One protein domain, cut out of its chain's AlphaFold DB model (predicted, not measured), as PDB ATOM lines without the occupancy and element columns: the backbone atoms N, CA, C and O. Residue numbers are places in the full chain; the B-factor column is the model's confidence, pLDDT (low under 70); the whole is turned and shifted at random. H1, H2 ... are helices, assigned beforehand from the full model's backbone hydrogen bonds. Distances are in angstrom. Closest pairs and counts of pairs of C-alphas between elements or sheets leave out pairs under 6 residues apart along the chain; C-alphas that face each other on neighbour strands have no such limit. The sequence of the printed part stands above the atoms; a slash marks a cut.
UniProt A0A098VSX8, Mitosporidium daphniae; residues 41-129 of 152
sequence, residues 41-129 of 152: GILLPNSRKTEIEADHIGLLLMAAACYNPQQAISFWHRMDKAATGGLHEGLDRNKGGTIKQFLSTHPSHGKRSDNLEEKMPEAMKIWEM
ATOM      1  N   GLY A  41      -6.134  24.636  23.111       71.88
ATOM      2  CA  GLY A  41      -7.082  24.296  24.169       71.88
ATOM      3  C   GLY A  41      -8.521  24.705  23.876       71.88
ATOM      4  O   GLY A  41      -9.440  24.015  24.308       71.88
ATOM      5  N   ILE A  42      -8.734  25.799  23.139       73.62
ATOM      6  CA  ILE A  42     -10.075  26.367  22.938       73.62
ATOM      7  C   ILE A  42     -10.415  26.470  21.454       73.62
ATOM      8  O   ILE A  42     -11.438  25.937  21.025       73.62
ATOM      9  N   LEU A  43      -9.559  27.099  20.647       74.00
ATOM     10  CA  LEU A  43      -9.904  27.398  19.253       74.00
ATOM     11  C   LEU A  43      -9.921  26.146  18.364       74.00
ATOM     12  O   LEU A  43     -10.909  25.905  17.677       74.00
ATOM     13  N   LEU A  44      -8.867  25.322  18.392       76.00
ATOM     14  CA  LEU A  44      -8.763  24.112  17.566       76.00
ATOM     15  C   LEU A  44      -9.839  23.062  17.898       76.00
ATOM     16  O   LEU A  44     -10.451  22.550  16.960       76.00
ATOM     17  N   PRO A  45     -10.115  22.712  19.172       66.56
ATOM     18  CA  PRO A  45     -11.149  21.733  19.495       66.56
ATOM     19  C   PRO A  45     -12.548  22.227  19.129       66.56
ATOM     20  O   PRO A  45     -13.349  21.441  18.629       66.56
ATOM     21  N   ASN A  46     -12.833  23.518  19.344       66.75
ATOM     22  CA  ASN A  46     -14.127  24.096  18.995       66.75
ATOM     23  C   ASN A  46     -14.322  24.148  17.473       66.75
ATOM     24  O   ASN A  46     -15.344  23.691  16.977       66.75
ATOM     25  N   SER A  47     -13.299  24.587  16.732       78.50
ATOM     26  CA  SER A  47     -13.314  24.614  15.266       78.50
ATOM     27  C   SER A  47     -13.506  23.219  14.655       78.50
ATOM     28  O   SER A  47     -14.281  23.062  13.722       78.50
ATOM     29  N   ARG A  48     -12.885  22.167  15.203       81.62
ATOM     30  CA  ARG A  48     -13.101  20.795  14.696       81.62
ATOM     31  C   ARG A  48     -14.540  20.320  14.883       81.62
ATOM     32  O   ARG A  48     -15.076  19.663  14.002       81.62
ATOM     33  N   LYS A  49     -15.169  20.632  16.020       83.44
ATOM     34  CA  LYS A  49     -16.569  20.246  16.260       83.44
ATOM     35  C   LYS A  49     -17.514  20.934  15.279       83.44
ATOM     36  O   LYS A  49     -18.391  20.267  14.745       83.44
ATOM     37  N   THR A  50     -17.297  22.222  15.005       85.56
ATOM     38  CA  THR A  50     -18.133  22.972  14.058       85.56
ATOM     39  C   THR A  50     -18.004  22.449  12.630       85.56
ATOM     40  O   THR A  50     -19.003  22.373  11.928       85.56
ATOM     41  N   GLU A  51     -16.808  22.033  12.205       86.81
ATOM     42  CA  GLU A  51     -16.617  21.416  10.884       86.81
ATOM     43  C   GLU A  51     -17.334  20.065  10.761       86.81
ATOM     44  O   GLU A  51     -17.954  19.794   9.738       86.81
ATOM     45  N   ILE A  52     -17.295  19.234  11.810       87.81
ATOM     46  CA  ILE A  52     -17.978  17.928  11.829       87.81
ATOM     47  C   ILE A  52     -19.500  18.102  11.770       87.81
ATOM     48  O   ILE A  52     -20.177  17.382  11.039       87.81
ATOM     49  N   GLU A  53     -20.039  19.051  12.533       89.19
ATOM     50  CA  GLU A  53     -21.468  19.369  12.505       89.19
ATOM     51  C   GLU A  53     -21.888  19.918  11.136       89.19
ATOM     52  O   GLU A  53     -22.890  19.475  10.571       89.19
ATOM     53  N   ALA A  54     -21.090  20.822  10.562       90.56
ATOM     54  CA  ALA A  54     -21.333  21.358   9.229       90.56
ATOM     55  C   ALA A  54     -21.310  20.263   8.149       90.56
ATOM     56  O   ALA A  54     -22.172  20.261   7.271       90.56
ATOM     57  N   ASP A  55     -20.377  19.310   8.229       91.62
ATOM     58  CA  ASP A  55     -20.309  18.162   7.318       91.62
ATOM     59  C   ASP A  55     -21.536  17.262   7.434       91.62
ATOM     60  O   ASP A  55     -22.092  16.843   6.419       91.62
ATOM     61  N   HIS A  56     -21.973  16.973   8.663       93.31
ATOM     62  CA  HIS A  56     -23.141  16.132   8.907       93.31
ATOM     63  C   HIS A  56     -24.404  16.785   8.350       93.31
ATOM     64  O   HIS A  56     -25.085  16.179   7.526       93.31
ATOM     65  N   ILE A  57     -24.674  18.041   8.711       94.62
ATOM     66  CA  ILE A  57     -25.831  18.785   8.198       94.62
ATOM     67  C   ILE A  57     -25.748  18.914   6.675       94.62
ATOM     68  O   ILE A  57     -26.739  18.683   5.982       94.62
ATOM     69  N   GLY A  58     -24.569  19.228   6.135       94.31
ATOM     70  CA  GLY A  58     -24.335  19.301   4.695       94.31
ATOM     71  C   GLY A  58     -24.664  17.992   3.979       94.31
ATOM     72  O   GLY A  58     -25.328  18.015   2.943       94.31
ATOM     73  N   LEU A  59     -24.282  16.849   4.551       95.38
ATOM     74  CA  LEU A  59     -24.578  15.524   4.007       95.38
ATOM     75  C   LEU A  59     -26.091  15.239   3.973       95.38
ATOM     76  O   LEU A  59     -26.599  14.740   2.966       95.38
ATOM     77  N   LEU A  60     -26.824  15.601   5.032       95.31
ATOM     78  CA  LEU A  60     -28.285  15.459   5.073       95.31
ATOM     79  C   LEU A  60     -28.976  16.408   4.081       95.31
ATOM     80  O   LEU A  60     -29.932  16.016   3.413       95.31
ATOM     81  N   LEU A  61     -28.475  17.639   3.940       94.88
ATOM     82  CA  LEU A  61     -28.980  18.605   2.960       94.88
ATOM     83  C   LEU A  61     -28.741  18.130   1.524       94.88
ATOM     84  O   LEU A  61     -29.635  18.260   0.694       94.88
ATOM     85  N   MET A  62     -27.577  17.545   1.230       94.12
ATOM     86  CA  MET A  62     -27.299  16.931  -0.071       94.12
ATOM     87  C   MET A  62     -28.306  15.825  -0.385       94.12
ATOM     88  O   MET A  62     -28.890  15.830  -1.469       94.12
ATOM     89  N   ALA A  63     -28.546  14.928   0.577       94.31
ATOM     90  CA  ALA A  63     -29.526  13.857   0.448       94.31
ATOM     91  C   ALA A  63     -30.939  14.399   0.177       94.31
ATOM     92  O   ALA A  63     -31.594  13.974  -0.774       94.31
ATOM     93  N   ALA A  64     -31.385  15.378   0.968       89.88
ATOM     94  CA  ALA A  64     -32.700  15.998   0.825       89.88
ATOM     95  C   ALA A  64     -32.856  16.779  -0.492       89.88
ATOM     96  O   ALA A  64     -33.945  16.834  -1.056       89.88
ATOM     97  N   ALA A  65     -31.767  17.360  -1.000       89.94
ATOM     98  CA  ALA A  65     -31.721  18.077  -2.271       89.94
ATOM     99  C   ALA A  65     -31.490  17.155  -3.484       89.94
ATOM    100  O   ALA A  65     -31.212  17.644  -4.579       89.94
ATOM    101  N   CYS A  66     -31.590  15.836  -3.308       90.12
ATOM    102  CA  CYS A  66     -31.441  14.847  -4.373       90.12
ATOM    103  C   CYS A  66     -30.053  14.752  -5.016       90.12
ATOM    104  O   CYS A  66     -29.905  14.215  -6.116       90.12
ATOM    105  N   TYR A  67     -29.013  15.183  -4.302       90.56
ATOM    106  CA  TYR A  67     -27.632  14.860  -4.640       90.56
ATOM    107  C   TYR A  67     -27.224  13.538  -3.995       90.56
ATOM    108  O   TYR A  67     -27.504  13.306  -2.824       90.56
ATOM    109  N   ASN A  68     -26.506  12.690  -4.741       92.25
ATOM    110  CA  ASN A  68     -25.992  11.423  -4.217       92.25
ATOM    111  C   ASN A  68     -25.015  11.681  -3.043       92.25
ATOM    112  O   ASN A  68     -23.910  12.186  -3.290       92.25
ATOM    113  N   PRO A  69     -25.364  11.299  -1.795       94.25
ATOM    114  CA  PRO A  69     -24.546  11.589  -0.616       94.25
ATOM    115  C   PRO A  69     -23.164  10.925  -0.657       94.25
ATOM    116  O   PRO A  69     -22.194  11.478  -0.143       94.25
ATOM    117  N   GLN A  70     -23.019   9.791  -1.353       93.94
ATOM    118  CA  GLN A  70     -21.746   9.062  -1.464       93.94
ATOM    119  C   GLN A  70     -20.657   9.877  -2.179       93.94
ATOM    120  O   GLN A  70     -19.461   9.664  -1.970       93.94
ATOM    121  N   GLN A  71     -21.049  10.861  -2.998       93.81
ATOM    122  CA  GLN A  71     -20.100  11.752  -3.667       93.81
ATOM    123  C   GLN A  71     -19.373  12.687  -2.688       93.81
ATOM    124  O   GLN A  71     -18.297  13.189  -3.027       93.81
ATOM    125  N   ALA A  72     -19.901  12.881  -1.473       92.50
ATOM    126  CA  ALA A  72     -19.267  13.692  -0.436       92.50
ATOM    127  C   ALA A  72     -17.904  13.120  -0.006       92.50
ATOM    128  O   ALA A  72     -16.936  13.870   0.105       92.50
ATOM    129  N   ILE A  73     -17.786  11.793   0.137       91.56
ATOM    130  CA  ILE A  73     -16.519  11.127   0.493       91.56
ATOM    131  C   ILE A  73     -15.465  11.383  -0.590       91.56
ATOM    132  O   ILE A  73     -14.355  11.845  -0.325       91.56
ATOM    133  N   SER A  74     -15.845  11.164  -1.851       89.88
ATOM    134  CA  SER A  74     -14.967  11.402  -3.000       89.88
ATOM    135  C   SER A  74     -14.539  12.867  -3.118       89.88
ATOM    136  O   SER A  74     -13.409  13.152  -3.519       89.88
ATOM    137  N   PHE A  75     -15.429  13.806  -2.789       88.25
ATOM    138  CA  PHE A  75     -15.109  15.228  -2.731       88.25
ATOM    139  C   PHE A  75     -14.047  15.520  -1.666       88.25
ATOM    140  O   PHE A  75     -13.018  16.115  -1.991       88.25
ATOM    141  N   TRP A  76     -14.236  15.038  -0.438       86.81
ATOM    142  CA  TRP A  76     -13.293  15.284   0.651       86.81
ATOM    143  C   TRP A  76     -11.936  14.607   0.448       86.81
ATOM    144  O   TRP A  76     -10.913  15.221   0.736       86.81
ATOM    145  N   HIS A  77     -11.877  13.439  -0.197       85.94
ATOM    146  CA  HIS A  77     -10.598  12.860  -0.624       85.94
ATOM    147  C   HIS A  77      -9.821  13.755  -1.599       85.94
ATOM    148  O   HIS A  77      -8.590  13.807  -1.555       85.94
ATOM    149  N   ARG A  78     -10.511  14.463  -2.503       84.50
ATOM    150  CA  ARG A  78      -9.853  15.438  -3.389       84.50
ATOM    151  C   ARG A  78      -9.389  16.666  -2.611       84.50
ATOM    152  O   ARG A  78      -8.308  17.169  -2.899       84.50
ATOM    153  N   MET A  79     -10.161  17.111  -1.621       81.12
ATOM    154  CA  MET A  79      -9.788  18.226  -0.745       81.12
ATOM    155  C   MET A  79      -8.557  17.907   0.112       81.12
ATOM    156  O   MET A  79      -7.653  18.736   0.188       81.12
ATOM    157  N   ASP A  80      -8.448  16.695   0.660       81.62
ATOM    158  CA  ASP A  80      -7.260  16.245   1.399       81.62
ATOM    159  C   ASP A  80      -6.009  16.217   0.517       81.62
ATOM    160  O   ASP A  80      -4.950  16.724   0.897       81.62
ATOM    161  N   LYS A  81      -6.134  15.696  -0.709       79.50
ATOM    162  CA  LYS A  81      -5.050  15.748  -1.704       79.50
ATOM    163  C   LYS A  81      -4.670  17.186  -2.070       79.50
ATOM    164  O   LYS A  81      -3.512  17.457  -2.379       79.50
ATOM    165  N   ALA A  82      -5.628  18.114  -2.035       76.44
ATOM    166  CA  ALA A  82      -5.370  19.531  -2.278       76.44
ATOM    167  C   ALA A  82      -4.586  20.165  -1.131       76.44
ATOM    168  O   ALA A  82      -3.641  20.918  -1.371       76.44
ATOM    169  N   ALA A  83      -4.969  19.833   0.103       73.56
ATOM    170  CA  ALA A  83      -4.354  20.344   1.318       73.56
ATOM    171  C   ALA A  83      -2.878  19.942   1.437       73.56
ATOM    172  O   ALA A  83      -2.059  20.744   1.880       73.56
ATOM    173  N   THR A  84      -2.519  18.740   0.982       72.62
ATOM    174  CA  THR A  84      -1.132  18.241   0.992       72.62
ATOM    175  C   THR A  84      -0.282  18.733  -0.186       72.62
ATOM    176  O   THR A  84       0.875  18.341  -0.317       72.62
ATOM    177  N   GLY A  85      -0.819  19.616  -1.039       64.88
ATOM    178  CA  GLY A  85      -0.101  20.186  -2.184       64.88
ATOM    179  C   GLY A  85      -0.081  19.302  -3.435       64.88
ATOM    180  O   GLY A  85       0.560  19.659  -4.419       64.88
ATOM    181  N   GLY A  86      -0.809  18.179  -3.438       61.56
ATOM    182  CA  GLY A  86      -0.845  17.223  -4.551       61.56
ATOM    183  C   GLY A  86      -1.643  17.679  -5.781       61.56
ATOM    184  O   GLY A  86      -1.545  17.059  -6.833       61.56
ATOM    185  N   LEU A  87      -2.415  18.766  -5.692       57.78
ATOM    186  CA  LEU A  87      -3.242  19.298  -6.793       57.78
ATOM    187  C   LEU A  87      -2.527  20.359  -7.653       57.78
ATOM    188  O   LEU A  87      -3.153  21.291  -8.151       57.78
ATOM    189  N   HIS A  88      -1.209  20.238  -7.830       50.38
ATOM    190  CA  HIS A  88      -0.438  21.129  -8.709       50.38
ATOM    191  C   HIS A  88      -0.520  20.754 -10.201       50.38
ATOM    192  O   HIS A  88      -0.140  21.563 -11.045       50.38
ATOM    193  N   GLU A  89      -1.069  19.589 -10.548       46.69
ATOM    194  CA  GLU A  89      -1.126  19.103 -11.929       46.69
ATOM    195  C   GLU A  89      -2.592  18.931 -12.371       46.69
ATOM    196  O   GLU A  89      -3.265  17.972 -12.005       46.69
ATOM    197  N   GLY A  90      -3.126  19.918 -13.103       51.50
ATOM    198  CA  GLY A  90      -4.426  19.814 -13.792       51.50
ATOM    199  C   GLY A  90      -5.572  20.692 -13.276       51.50
ATOM    200  O   GLY A  90      -6.615  20.760 -13.926       51.50
ATOM    201  N   LEU A  91      -5.406  21.409 -12.161       55.12
ATOM    202  CA  LEU A  91      -6.375  22.421 -11.725       55.12
ATOM    203  C   LEU A  91      -5.948  23.803 -12.246       55.12
ATOM    204  O   LEU A  91      -4.790  24.182 -12.097       55.12
ATOM    205  N   ASP A  92      -6.872  24.555 -12.855       59.44
ATOM    206  CA  ASP A  92      -6.654  25.951 -13.268       59.44
ATOM    207  C   ASP A  92      -5.919  26.728 -12.154       59.44
ATOM    208  O   ASP A  92      -6.310  26.664 -10.983       59.44
ATOM    209  N   ARG A  93      -4.850  27.455 -12.506       57.91
ATOM    210  CA  ARG A  93      -4.009  28.219 -11.564       57.91
ATOM    211  C   ARG A  93      -4.846  29.189 -10.719       57.91
ATOM    212  O   ARG A  93      -4.490  29.448  -9.572       57.91
ATOM    213  N   ASN A  94      -5.985  29.645 -11.246       58.16
ATOM    214  CA  ASN A  94      -6.950  30.478 -10.527       58.16
ATOM    215  C   ASN A  94      -7.769  29.693  -9.483       58.16
ATOM    216  O   ASN A  94      -8.068  30.218  -8.414       58.16
ATOM    217  N   LYS A  95      -8.080  28.414  -9.734       58.41
ATOM    218  CA  LYS A  95      -8.824  27.535  -8.809       58.41
ATOM    219  C   LYS A  95      -7.956  27.002  -7.666       58.41
ATOM    220  O   LYS A  95      -8.459  26.777  -6.566       58.41
ATOM    221  N   GLY A  96      -6.650  26.845  -7.894       60.00
ATOM    222  CA  GLY A  96      -5.691  26.486  -6.842       60.00
ATOM    223  C   GLY A  96      -5.592  27.538  -5.727       60.00
ATOM    224  O   GLY A  96      -5.399  27.182  -4.564       60.00
ATOM    225  N   GLY A  97      -5.778  28.823  -6.056       63.47
ATOM    226  CA  GLY A  97      -5.863  29.913  -5.075       63.47
ATOM    227  C   GLY A  97      -7.126  29.837  -4.211       63.47
ATOM    228  O   GLY A  97      -7.041  29.952  -2.989       63.47
ATOM    229  N   THR A  98      -8.279  29.550  -4.825       70.25
ATOM    230  CA  THR A  98      -9.573  29.435  -4.131       70.25
ATOM    231  C   THR A  98      -9.590  28.299  -3.110       70.25
ATOM    232  O   THR A  98     -10.074  28.483  -1.996       70.25
ATOM    233  N   ILE A  99      -9.017  27.137  -3.441       72.75
ATOM    234  CA  ILE A  99      -8.962  25.999  -2.508       72.75
ATOM    235  C   ILE A  99      -8.032  26.295  -1.328       72.75
ATOM    236  O   ILE A  99      -8.374  25.980  -0.192       72.75
ATOM    237  N   LYS A 100      -6.885  26.948  -1.561       70.94
ATOM    238  CA  LYS A 100      -5.977  27.364  -0.477       70.94
ATOM    239  C   LYS A 100      -6.638  28.358   0.480       70.94
ATOM    240  O   LYS A 100      -6.416  28.266   1.682       70.94
ATOM    241  N   GLN A 101      -7.461  29.272  -0.035       75.50
ATOM    242  CA  GLN A 101      -8.225  30.216   0.784       75.50
ATOM    243  C   GLN A 101      -9.389  29.553   1.530       75.50
ATOM    244  O   GLN A 101      -9.690  29.933   2.652       75.50
ATOM    245  N   PHE A 102     -10.028  28.539   0.946       78.19
ATOM    246  CA  PHE A 102     -11.039  27.756   1.655       78.19
ATOM    247  C   PHE A 102     -10.416  26.946   2.801       78.19
ATOM    248  O   PHE A 102     -10.903  26.979   3.924       78.19
ATOM    249  N   LEU A 103      -9.291  26.275   2.543       77.25
ATOM    250  CA  LEU A 103      -8.589  25.465   3.542       77.25
ATOM    251  C   LEU A 103      -7.926  26.293   4.655       77.25
ATOM    252  O   LEU A 103      -7.590  25.736   5.699       77.25
ATOM    253  N   SER A 104      -7.730  27.602   4.456       74.69
ATOM    254  CA  SER A 104      -7.211  28.479   5.509       74.69
ATOM    255  C   SER A 104      -8.261  28.806   6.575       74.69
ATOM    256  O   SER A 104      -7.887  29.007   7.730       74.69
ATOM    257  N   THR A 105      -9.553  28.828   6.219       76.06
ATOM    258  CA  THR A 105     -10.662  29.011   7.172       76.06
ATOM    259  C   THR A 105     -11.313  27.690   7.584       76.06
ATOM    260  O   THR A 105     -11.783  27.585   8.711       76.06
ATOM    261  N   HIS A 106     -11.283  26.677   6.714       78.94
ATOM    262  CA  HIS A 106     -11.834  25.336   6.930       78.94
ATOM    263  C   HIS A 106     -10.736  24.276   6.760       78.94
ATOM    264  O   HIS A 106     -10.616  23.664   5.692       78.94
ATOM    265  N   PRO A 107      -9.889  24.051   7.778       75.94
ATOM    266  CA  PRO A 107      -8.805  23.088   7.672       75.94
ATOM    267  C   PRO A 107      -9.364  21.677   7.472       75.94
ATOM    268  O   PRO A 107     -10.233  21.221   8.217       75.94
ATOM    269  N   SER A 108      -8.826  20.954   6.490       68.75
ATOM    270  CA  SER A 108      -9.123  19.532   6.361       68.75
ATOM    271  C   SER A 108      -8.405  18.778   7.476       68.75
ATOM    272  O   SER A 108      -7.183  18.621   7.463       68.75
ATOM    273  N   HIS A 109      -9.140  18.371   8.505       70.88
ATOM    274  CA  HIS A 109      -8.632  17.414   9.476       70.88
ATOM    275  C   HIS A 109      -8.791  16.007   8.895       70.88
ATOM    276  O   HIS A 109      -9.876  15.664   8.434       70.88
ATOM    277  N   GLY A 110      -7.737  15.185   8.950       65.25
ATOM    278  CA  GLY A 110      -7.631  13.881   8.263       65.25
ATOM    279  C   GLY A 110      -8.575  12.761   8.726       65.25
ATOM    280  O   GLY A 110      -8.202  11.602   8.659       65.25
ATOM    281  N   LYS A 111      -9.759  13.104   9.244       73.88
ATOM    282  CA  LYS A 111     -10.861  12.204   9.613       73.88
ATOM    283  C   LYS A 111     -12.227  12.682   9.086       73.88
ATOM    284  O   LYS A 111     -13.256  12.229   9.576       73.88
ATOM    285  N   ARG A 112     -12.282  13.645   8.147       82.50
ATOM    286  CA  ARG A 112     -13.569  14.120   7.578       82.50
ATOM    287  C   ARG A 112     -14.277  13.015   6.802       82.50
ATOM    288  O   ARG A 112     -15.467  12.808   7.013       82.50
ATOM    289  N   SER A 113     -13.543  12.281   5.964       85.00
ATOM    290  CA  SER A 113     -14.062  11.110   5.243       85.00
ATOM    291  C   SER A 113     -14.656  10.080   6.196       85.00
ATOM    292  O   SER A 113     -15.786   9.660   5.995       85.00
ATOM    293  N   ASP A 114     -13.937   9.755   7.268       88.25
ATOM    294  CA  ASP A 114     -14.328   8.711   8.218       88.25
ATOM    295  C   ASP A 114     -15.628   9.087   8.946       88.25
ATOM    296  O   ASP A 114     -16.534   8.270   9.097       88.25
ATOM    297  N   ASN A 115     -15.761  10.359   9.342       89.94
ATOM    298  CA  ASN A 115     -16.991  10.863   9.950       89.94
ATOM    299  C   ASN A 115     -18.168  10.833   8.960       89.94
ATOM    300  O   ASN A 115     -19.291  10.512   9.341       89.94
ATOM    301  N   LEU A 116     -17.927  11.163   7.687       91.94
ATOM    302  CA  LEU A 116     -18.956  11.100   6.645       91.94
ATOM    303  C   LEU A 116     -19.377   9.662   6.340       91.94
ATOM    304  O   LEU A 116     -20.560   9.419   6.117       91.94
ATOM    305  N   GLU A 117     -18.440   8.716   6.359       92.75
ATOM    306  CA  GLU A 117     -18.727   7.286   6.239       92.75
ATOM    307  C   GLU A 117     -19.627   6.806   7.381       92.75
ATOM    308  O   GLU A 117     -20.622   6.126   7.128       92.75
ATOM    309  N   GLU A 118     -19.356   7.232   8.619       93.81
ATOM    310  CA  GLU A 118     -20.192   6.906   9.781       93.81
ATOM    311  C   GLU A 118     -21.630   7.436   9.635       93.81
ATOM    312  O   GLU A 118     -22.589   6.751   9.996       93.81
ATOM    313  N   LYS A 119     -21.802   8.648   9.088       94.56
ATOM    314  CA  LYS A 119     -23.123   9.278   8.893       94.56
ATOM    315  C   LYS A 119     -23.818   8.879   7.588       94.56
ATOM    316  O   LYS A 119     -24.996   9.189   7.405       94.56
ATOM    317  N   MET A 120     -23.138   8.160   6.697       95.81
ATOM    318  CA  MET A 120     -23.668   7.781   5.385       95.81
ATOM    319  C   MET A 120     -25.004   7.024   5.446       95.81
ATOM    320  O   MET A 120     -25.893   7.363   4.663       95.81
ATOM    321  N   PRO A 121     -25.218   6.049   6.357       96.50
ATOM    322  CA  PRO A 121     -26.483   5.314   6.406       96.50
ATOM    323  C   PRO A 121     -27.698   6.215   6.665       96.50
ATOM    324  O   PRO A 121     -28.771   5.989   6.108       96.50
ATOM    325  N   GLU A 122     -27.533   7.260   7.479       95.88
ATOM    326  CA  GLU A 122     -28.593   8.233   7.757       95.88
ATOM    327  C   GLU A 122     -28.921   9.061   6.510       95.88
ATOM    328  O   GLU A 122     -30.085   9.192   6.132       95.88
ATOM    329  N   ALA A 123     -27.892   9.568   5.832       95.75
ATOM    330  CA  ALA A 123     -28.063  10.355   4.619       95.75
ATOM    331  C   ALA A 123     -28.689   9.538   3.481       95.75
ATOM    332  O   ALA A 123     -29.571  10.033   2.784       95.75
ATOM    333  N   MET A 124     -28.291   8.275   3.325       95.00
ATOM    334  CA  MET A 124     -28.882   7.369   2.335       95.00
ATOM    335  C   MET A 124     -30.376   7.155   2.588       95.00
ATOM    336  O   MET A 124     -31.164   7.231   1.651       95.00
ATOM    337  N   LYS A 125     -30.785   7.008   3.852       94.81
ATOM    338  CA  LYS A 125     -32.203   6.905   4.218       94.81
ATOM    339  C   LYS A 125     -32.993   8.153   3.814       94.81
ATOM    340  O   LYS A 125     -34.093   8.033   3.284       94.81
ATOM    341  N   ILE A 126     -32.446   9.350   4.047       93.62
ATOM    342  CA  ILE A 126     -33.086  10.609   3.623       93.62
ATOM    343  C   ILE A 126     -33.167  10.686   2.098       93.62
ATOM    344  O   ILE A 126     -34.200  11.078   1.564       93.62
ATOM    345  N   TRP A 127     -32.099  10.299   1.402       92.19
ATOM    346  CA  TRP A 127     -32.039  10.331  -0.056       92.19
ATOM    347  C   TRP A 127     -33.080   9.401  -0.693       92.19
ATOM    348  O   TRP A 127     -33.771   9.799  -1.629       92.19
ATOM    349  N   GLU A 128     -33.262   8.203  -0.132       90.25
ATOM    350  CA  GLU A 128     -34.318   7.264  -0.526       90.25
ATOM    351  C   GLU A 128     -35.719   7.829  -0.243       90.25
ATOM    352  O   GLU A 128     -36.606   7.760  -1.093       90.25
ATOM    353  N   MET A 129     -35.923   8.449   0.925       88.62
ATOM    354  CA  MET A 129     -37.202   9.066   1.301       88.62
ATOM    355  C   MET A 129     -37.562  10.298   0.466       88.62
ATOM    356  O   MET A 129     -38.745  10.592   0.298       88.62
TER     357      MET A 129
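What this domain is: This is residues 41 to 129 of the 152 residues of a protein of Mitosporidium daphniae (UniProt A0A098VSX8). Long helix H1 and kinked H4 run side by side; H2 doubles back along H4's first part, with H3 crosswise at H2's far end. This flat, all-helix printed part has 89 residues with four named helices, in the order H1 to H4. It spans 40 by 37 by 18 A and is only just compact, close to loose, with a radius of gyration of the C-alphas of 14.2 A.

Where its parts are: H1, residues 41 to 64, runs 35.6 A from C-alpha 41 at (-7.082, 24.296, 24.169). H2 is residues 71 to 83, H3 residues 93 to 105. H4, residues 112 to 129, has a kink of 55 degrees near residue 119 and ends with C-alpha 129 at (-37.202, 9.066, 1.301).

How they stand to each other: H1 touches H4 at a shallow tilt of 28 degrees, the closest C-alphas, Ala 63 and Trp 127, 4.4 A apart. H2, with residues 72 to 77 alone, touches H4; the closest C-alphas, Ile 73 and Ser 113, are 5.3 A apart. H3 is about perpendicular to H2, at 84 degrees. Every O i to N i+4 pair is within hydrogen-bond range in H2, 19 of 20 in H1, 6 of 9 in H3 and 12 of 14 in H4.

The domain as a whole: The printed part has no cut and no long link; pLDDT is under 70 at 17 residues, among them 85 to 97.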